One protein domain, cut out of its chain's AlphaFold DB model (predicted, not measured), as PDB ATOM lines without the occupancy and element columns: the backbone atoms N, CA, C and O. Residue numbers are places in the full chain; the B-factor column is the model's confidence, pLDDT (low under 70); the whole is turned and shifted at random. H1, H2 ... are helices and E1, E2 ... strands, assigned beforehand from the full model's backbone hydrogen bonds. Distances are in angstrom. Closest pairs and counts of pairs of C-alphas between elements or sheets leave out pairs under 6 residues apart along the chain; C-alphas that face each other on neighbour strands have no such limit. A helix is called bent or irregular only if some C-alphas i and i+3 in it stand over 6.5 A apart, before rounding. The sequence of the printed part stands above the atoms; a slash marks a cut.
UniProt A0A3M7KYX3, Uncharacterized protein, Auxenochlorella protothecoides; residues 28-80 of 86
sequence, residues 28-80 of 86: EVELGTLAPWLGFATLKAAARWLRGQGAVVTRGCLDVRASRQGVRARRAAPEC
ATOM      1  N   GLU A  28      26.912  27.195 -30.571       88.25
ATOM      2  CA  GLU A  28      27.966  28.028 -31.148       88.25
ATOM      3  C   GLU A  28      28.659  27.297 -32.293       88.25
ATOM      4  O   GLU A  28      28.755  26.069 -32.290       88.25
ATOM      5  N   VAL A  29      29.137  28.055 -33.280       88.62
ATOM      6  CA  VAL A  29      29.924  27.513 -34.392       88.62
ATOM      7  C   VAL A  29      31.150  28.384 -34.622       88.62
ATOM      8  O   VAL A  29      31.037  29.602 -34.759       88.62
ATOM      9  N   GLU A  30      32.330  27.776 -34.691       91.69
ATOM     10  CA  GLU A  30      33.578  28.504 -34.903       91.69
ATOM     11  C   GLU A  30      33.651  29.149 -36.294       91.69
ATOM     12  O   GLU A  30      33.335  28.542 -37.325       91.69
ATOM     13  N   LEU A  31      34.150  30.388 -36.346       89.56
ATOM     14  CA  LEU A  31      34.377  31.108 -37.602       89.56
ATOM     15  C   LEU A  31      35.393  30.399 -38.504       89.56
ATOM     16  O   LEU A  31      35.286  30.516 -39.724       89.56
ATOM     17  N   GLY A  32      36.352  29.675 -37.917       89.12
ATOM     18  CA  GLY A  32      37.350  28.887 -38.647       89.12
ATOM     19  C   GLY A  32      36.720  27.840 -39.563       89.12
ATOM     20  O   GLY A  32      37.174  27.654 -40.689       89.12
ATOM     21  N   THR A  33      35.623  27.230 -39.118       88.31
ATOM     22  CA  THR A  33      34.855  26.246 -39.888       88.31
ATOM     23  C   THR A  33      33.847  26.918 -40.823       88.31
ATOM     24  O   THR A  33      33.680  26.496 -41.964       88.31
ATOM     25  N   LEU A  34      33.205  28.006 -40.384       88.38
ATOM     26  CA  LEU A  34      32.176  28.704 -41.168       88.38
ATOM     27  C   LEU A  34      32.718  29.461 -42.382       88.38
ATOM     28  O   LEU A  34      32.073  29.497 -43.430       88.38
ATOM     29  N   ALA A  35      33.874  30.109 -42.242       89.12
ATOM     30  CA  ALA A  35      34.456  30.922 -43.303       89.12
ATOM     31  C   ALA A  35      34.684  30.135 -44.610       89.12
ATOM     32  O   ALA A  35      34.213  30.613 -45.647       89.12
ATOM     33  N   PRO A  36      35.314  28.940 -44.607       88.94
ATOM     34  CA  PRO A  36      35.468  28.153 -45.827       88.94
ATOM     35  C   PRO A  36      34.131  27.638 -46.375       88.94
ATOM     36  O   PRO A  36      33.945  27.656 -47.589       88.94
ATOM     37  N   TRP A  37      33.167  27.263 -45.526       88.88
ATOM     38  CA  TRP A  37      31.844  26.799 -45.980       88.88
ATOM     39  C   TRP A  37      31.056  27.876 -46.724       88.88
ATOM     40  O   TRP A  37      30.373  27.594 -47.705       88.88
ATOM     41  N   LEU A  38      31.185  29.128 -46.288       87.56
ATOM     42  CA  LEU A  38      30.569  30.280 -46.944       87.56
ATOM     43  C   LEU A  38      31.439  30.845 -48.086       87.56
ATOM     44  O   LEU A  38      31.066  31.830 -48.729       87.56
ATOM     45  N   GLY A  39      32.599  30.241 -48.360       88.62
ATOM     46  CA  GLY A  39      33.515  30.660 -49.417       88.62
ATOM     47  C   GLY A  39      34.169  32.019 -49.154       88.62
ATOM     48  O   GLY A  39      34.303  32.823 -50.080       88.62
ATOM     49  N   PHE A  40      34.521  32.319 -47.902       89.75
ATOM     50  CA  PHE A  40      35.306  33.496 -47.529       89.75
ATOM     51  C   PHE A  40      36.788  33.151 -47.395       89.75
ATOM     52  O   PHE A  40      37.160  32.211 -46.702       89.75
ATOM     53  N   ALA A  41      37.641  33.987 -47.988       88.06
ATOM     54  CA  ALA A  41      39.094  33.850 -47.881       88.06
ATOM     55  C   ALA A  41      39.646  34.259 -46.502       88.06
ATOM     56  O   ALA A  41      40.754  33.879 -46.143       88.06
ATOM     57  N   THR A  42      38.904  35.061 -45.727       90.88
ATOM     58  CA  THR A  42      39.347  35.530 -44.406       90.88
ATOM     59  C   THR A  42      38.223  35.475 -43.378       90.88
ATOM     60  O   THR A  42      37.063  35.771 -43.678       90.88
ATOM     61  N   LEU A  43      38.591  35.191 -42.125       91.50
ATOM     62  CA  LEU A  43      37.662  35.185 -40.989       91.50
ATOM     63  C   LEU A  43      37.025  36.562 -40.767       91.50
ATOM     64  O   LEU A  43      35.851  36.666 -40.425       91.50
ATOM     65  N   LYS A  44      37.782  37.637 -41.020       91.44
ATOM     66  CA  LYS A  44      37.299  39.019 -40.903       91.44
ATOM     67  C   LYS A  44      36.175  39.314 -41.897       91.44
ATOM     68  O   LYS A  44      35.191  39.952 -41.522       91.44
ATOM     69  N   ALA A  45      36.304  38.849 -43.142       89.50
ATOM     70  CA  ALA A  45      35.261  39.008 -44.153       89.50
ATOM     71  C   ALA A  45      34.000  38.213 -43.786       89.50
ATOM     72  O   ALA A  45      32.902  38.769 -43.841       89.50
ATOM     73  N   ALA A  46      34.164  36.969 -43.324       91.38
ATOM     74  CA  ALA A  46      33.056  36.139 -42.862       91.38
ATOM     75  C   ALA A  46      32.319  36.781 -41.674       91.38
ATOM     76  O   ALA A  46      31.104  36.952 -41.715       91.38
ATOM     77  N   ALA A  47      33.053  37.227 -40.651       91.06
ATOM     78  CA  ALA A  47      32.480  37.877 -39.475       91.06
ATOM     79  C   ALA A  47      31.739  39.177 -39.826       91.06
ATOM     80  O   ALA A  47      30.660  39.437 -39.295       91.06
ATOM     81  N   ARG A  48      32.295  39.992 -40.734       92.56
ATOM     82  CA  ARG A  48      31.641  41.218 -41.214       92.56
ATOM     83  C   ARG A  48      30.331  40.903 -41.932       92.56
ATOM     84  O   ARG A  48      29.338  41.577 -41.678       92.56
ATOM     85  N   TRP A  49      30.329  39.893 -42.800       92.12
ATOM     86  CA  TRP A  49      29.131  39.484 -43.525       92.12
ATOM     87  C   TRP A  49      28.054  38.939 -42.578       92.12
ATOM     88  O   TRP A  49      26.919  39.400 -42.630       92.12
ATOM     89  N   LEU A  50      28.423  38.056 -41.643       90.94
ATOM     90  CA  LEU A  50      27.513  37.503 -40.634       90.94
ATOM     91  C   LEU A  50      26.852  38.606 -39.794       90.94
ATOM     92  O   LEU A  50      25.633  38.628 -39.646       90.94
ATOM     93  N   ARG A  51      27.630  39.583 -39.313       90.12
ATOM     94  CA  ARG A  51      27.077  40.748 -38.596       90.12
ATOM     95  C   ARG A  51      26.132  41.572 -39.466       90.12
ATOM     96  O   ARG A  51      25.097  42.010 -38.977       90.12
ATOM     97  N   GLY A  52      26.450  41.738 -40.751       88.50
ATOM     98  CA  GLY A  52      25.565  42.389 -41.722       88.50
ATOM     99  C   GLY A  52      24.211  41.687 -41.876       88.50
ATOM    100  O   GLY A  52      23.210  42.345 -42.135       88.50
ATOM    101  N   GLN A  53      24.154  40.374 -41.638       86.88
ATOM    102  CA  GLN A  53      22.909  39.603 -41.620       86.88
ATOM    103  C   GLN A  53      22.126  39.717 -40.301       86.88
ATOM    104  O   GLN A  53      21.015  39.201 -40.209       86.88
ATOM    105  N   GLY A  54      22.662  40.406 -39.289       86.31
ATOM    106  CA  GLY A  54      22.092  40.458 -37.939       86.31
ATOM    107  C   GLY A  54      22.545  39.301 -37.043       86.31
ATOM    108  O   GLY A  54      21.924  39.043 -36.015       86.31
ATOM    109  N   ALA A  55      23.605  38.588 -37.431       89.12
ATOM    110  CA  ALA A  55      24.174  37.518 -36.630       89.12
ATOM    111  C   ALA A  55      25.081  38.058 -35.514       89.12
ATOM    112  O   ALA A  55      25.810  39.040 -35.688       89.12
ATOM    113  N   VAL A  56      25.080  37.369 -34.379       90.06
ATOM    114  CA  VAL A  56      25.902  37.675 -33.211       90.06
ATOM    115  C   VAL A  56      27.175  36.841 -33.272       90.06
ATOM    116  O   VAL A  56      27.138  35.614 -33.260       90.06
ATOM    117  N   VAL A  57      28.314  37.528 -33.365       89.94
ATOM    118  CA  VAL A  57      29.640  36.910 -33.464       89.94
ATOM    119  C   VAL A  57      30.500  37.374 -32.294       89.94
ATOM    120  O   VAL A  57      30.883  38.550 -32.237       89.94
ATOM    121  N   THR A  58      30.832  36.451 -31.397       86.94
ATOM    122  CA  THR A  58      31.539  36.668 -30.128       86.94
ATOM    123  C   THR A  58      32.742  35.733 -30.033       86.94
ATOM    124  O   THR A  58      32.656  34.557 -30.352       86.94
ATOM    125  N   ARG A  59      33.905  36.258 -29.616       84.75
ATOM    126  CA  ARG A  59      35.135  35.473 -29.355       84.75
ATOM    127  C   ARG A  59      35.595  34.526 -30.484       84.75
ATOM    128  O   ARG A  59      36.266  33.542 -30.217       84.75
ATOM    129  N   GLY A  60      35.285  34.830 -31.746       86.38
ATOM    130  CA  GLY A  60      35.641  33.953 -32.873       86.38
ATOM    131  C   GLY A  60      34.598  32.874 -33.190       86.38
ATOM    132  O   GLY A  60      34.797  32.102 -34.124       86.38
ATOM    133  N   CYS A  61      33.461  32.883 -32.496       89.44
ATOM    134  CA  CYS A  61      32.328  31.997 -32.717       89.44
ATOM    135  C   CYS A  61      31.086  32.781 -33.155       89.44
ATOM    136  O   CYS A  61      30.905  33.957 -32.832       89.44
ATOM    137  N   LEU A  62      30.224  32.116 -33.913       90.25
ATOM    138  CA  LEU A  62      28.851  32.516 -34.176       90.25
ATOM    139  C   LEU A  62      27.972  31.978 -33.042       90.25
ATOM    140  O   LEU A  62      27.849  30.763 -32.913       90.25
ATOM    141  N   ASP A  63      27.324  32.857 -32.279       90.31
ATOM    142  CA  ASP A  63      26.283  32.461 -31.324       90.31
ATOM    143  C   ASP A  63      24.980  32.244 -32.098       90.31
ATOM    144  O   ASP A  63      24.335  33.196 -32.546       90.31
ATOM    145  N   VAL A  64      24.592  30.986 -32.299       87.50
ATOM    146  CA  VAL A  64      23.452  30.624 -33.148       87.50
ATOM    147  C   VAL A  64      22.133  31.061 -32.516       87.50
ATOM    148  O   VAL A  64      21.230  31.527 -33.218       87.50
ATOM    149  N   ARG A  65      22.008  30.963 -31.191       86.12
ATOM    150  CA  ARG A  65      20.768  31.290 -30.481       86.12
ATOM    151  C   ARG A  65      20.503  32.790 -30.522       86.12
ATOM    152  O   ARG A  65      19.395  33.196 -30.883       86.12
ATOM    153  N   ALA A  66      21.513  33.598 -30.215       85.75
ATOM    154  CA  ALA A  66      21.424  35.050 -30.292       85.75
ATOM    155  C   ALA A  66      21.279  35.523 -31.751       85.75
ATOM    156  O   ALA A  66      20.455  36.390 -32.047       85.75
ATOM    157  N   SER A  67      21.982  34.882 -32.693       86.06
ATOM    158  CA  SER A  67      21.861  35.183 -34.127       86.06
ATOM    159  C   SER A  67      20.464  34.919 -34.679       86.06
ATOM    160  O   SER A  67      19.968  35.713 -35.469       86.06
ATOM    161  N   ARG A  68      19.778  33.846 -34.260       85.31
ATOM    162  CA  ARG A  68      18.386  33.591 -34.677       85.31
ATOM    163  C   ARG A  68      17.458  34.739 -34.281       85.31
ATOM    164  O   ARG A  68      16.574  35.094 -35.056       85.31
ATOM    165  N   GLN A  69      17.650  35.313 -33.093       81.62
ATOM    166  CA  GLN A  69      16.854  36.450 -32.627       81.62
ATOM    167  C   GLN A  69      17.180  37.719 -33.425       81.62
ATOM    168  O   GLN A  69      16.263  38.358 -33.940       81.62
ATOM    169  N   GLY A  70      18.469  38.029 -33.610       77.06
ATOM    170  CA  GLY A  70      18.918  39.192 -34.383       77.06
ATOM    171  C   GLY A  70      18.501  39.145 -35.858       77.06
ATOM    172  O   GLY A  70      18.003  40.132 -36.397       77.06
ATOM    173  N   VAL A  71      18.592  37.976 -36.497       81.56
ATOM    174  CA  VAL A  71      18.164  37.763 -37.889       81.56
ATOM    175  C   VAL A  71      16.646  37.879 -38.031       81.56
ATOM    176  O   VAL A  71      16.166  38.464 -39.002       81.56
ATOM    177  N   ARG A  72      15.867  37.358 -37.071       78.50
ATOM    178  CA  ARG A  72      14.402  37.528 -37.062       78.50
ATOM    179  C   ARG A  72      14.015  38.996 -36.921       78.50
ATOM    180  O   ARG A  72      13.178  39.455 -37.689       78.50
ATOM    181  N   ALA A  73      14.649  39.725 -36.004       72.81
ATOM    182  CA  ALA A  73      14.412  41.154 -35.822       72.81
ATOM    183  C   ALA A  73      14.752  41.950 -37.090       72.81
ATOM    184  O   ALA A  73      13.956  42.774 -37.526       72.81
ATOM    185  N   ARG A  74      15.881  41.645 -37.743       74.19
ATOM    186  CA  ARG A  74      16.274  42.290 -39.005       74.19
ATOM    187  C   ARG A  74      15.322  41.978 -40.159       74.19
ATOM    188  O   ARG A  74      15.037  42.859 -40.951       74.19
ATOM    189  N   ARG A  75      14.824  40.745 -40.276       68.44
ATOM    190  CA  ARG A  75      13.836  40.385 -41.312       68.44
ATOM    191  C   ARG A  75      12.457  40.995 -41.050       68.44
ATOM    192  O   ARG A  75      11.724  41.241 -41.998       68.44
ATOM    193  N   ALA A  76      12.108  41.205 -39.781       63.16
ATOM    194  CA  ALA A  76      10.861  41.842 -39.362       63.16
ATOM    195  C   ALA A  76      10.915  43.375 -39.421       63.16
ATOM    196  O   ALA A  76       9.866  44.008 -39.440       63.16
ATOM    197  N   ALA A  77      12.114  43.960 -39.456       58.16
ATOM    198  CA  ALA A  77      12.343  45.351 -39.802       58.16
ATOM    199  C   ALA A  77      12.583  45.432 -41.320       58.16
ATOM    200  O   ALA A  77      13.743  45.385 -41.744       58.16
ATOM    201  N   PRO A  78      11.529  45.507 -42.163       51.41
ATOM    202  CA  PRO A  78      11.739  45.878 -43.551       51.41
ATOM    203  C   PRO A  78      12.494  47.200 -43.537       51.41
ATOM    204  O   PRO A  78      12.249  48.057 -42.687       51.41
ATOM    205  N   GLU A  79      13.476  47.313 -44.415       52.88
ATOM    206  CA  GLU A  79      14.348  48.469 -44.495       52.88
ATOM    207  C   GLU A  79      13.495  49.745 -44.481       52.88
ATOM    208  O   GLU A  79      12.789  50.033 -45.447       52.88
ATOM    209  N   CYS A  80      13.559  50.521 -43.392       44.69
ATOM    210  CA  CYS A  80      13.193  51.935 -43.396       44.69
ATOM    211  C   CYS A  80      14.229  52.677 -44.253       44.69
ATOM    212  O   CYS A  80      14.990  53.508 -43.768       44.69
TER     213      CYS A  80
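What this domain is: This is residues 28 to 80 of the 86 residues of an uncharacterized protein of Auxenochlorella protothecoides (UniProt A0A3M7KYX3). A small three-stranded sheet has H2 over it, running along the strands; the short helix H1 sits at one end of the strands, and H3 leads off from the opposite end as a long arm. H1 and H2 make a corner, and H3 with the tail after it gives the domain much of its length. The printed part has 53 residues, with three named helices and three named strands in the order E1, H1, H2, E2, E3, H3; the sheet runs E1, E3, E2, antiparallel throughout, and the class is mixed, helices and strands. It is compact, with a radius of gyration of the C-alphas of 11.2 A, but elongated in outline, spanning 32 by 20 by 16 A.

How they stand to each other: E1, residues 28 to 30, is an edge strand and the antiparallel neighbour of the inner strand E3, residues 61 to 63, at 158 degrees; N 29 and O 62 are 3.0 A apart, within hydrogen-bond range. H1, residues 31 to 37, only grazes the sheet, with its residues 31 to 34. H1 touches H2, residues 43 to 52, about perpendicular at 85 degrees, the closest C-alphas being those of Ala 35 and Ala 46, 5.4 A apart. H2 is on the sheet at a height of 9.1 A, over E3 and only just not over E2, residues 56 to 58, on which 2 of its 10 C-alphas fall; on the local plane H2 runs along the strands, at 8 degrees to E3. The edge strand E2 and E3 form a hairpin, antiparallel at 138 degrees, with N 58 and O 61 2.9 A apart. E1, H1 H2 and E2 make a split strand-helix-strand unit, two strands running the same way with E3 between them, and its crossover is right-handed. H3, residues 64 to 76, only grazes the sheet, with residues 64 to 71; the closest C-alphas of E2 and H3 are those of Val 56 and Ser 67, 4.8 A apart. H3 and H2 are near each other, with 7 pairs of C-alphas within 10 A, while H1 and H3 are apart. Each O i to N i+4 pair is within hydrogen-bond range in H2, 8 of 9 in H3 and 1 of 3 in H1, where 2 of 4 O i to N i+3 pairs are within range.

Where its parts are: E1 begins at C-alpha 28, (27.966, 28.028, -31.148), and is 6.8 A long; H1 is 9.8 A long. H1 is neither bent nor irregular, but only just: C-alphas 33 and 36 are 6.3 A apart. H2 begins at C-alpha 43, (37.662, 35.185, -40.989), and is 14.1 A long. E2 is 6.5 A and E3 6.2 A long. H3 is 18.0 A long and ends at C-alpha 76, (10.861, 41.842, -39.362).

The domain as a whole: The two C-alphas farthest apart are those of Thr 33 and Cys 80, at 33.8 A. The printed part has no cut, and its five links between named elements are tight. The mean pLDDT of the printed part is 84.0; residues 75 to 80, of which 75 and 76 belong to H3, are under 70.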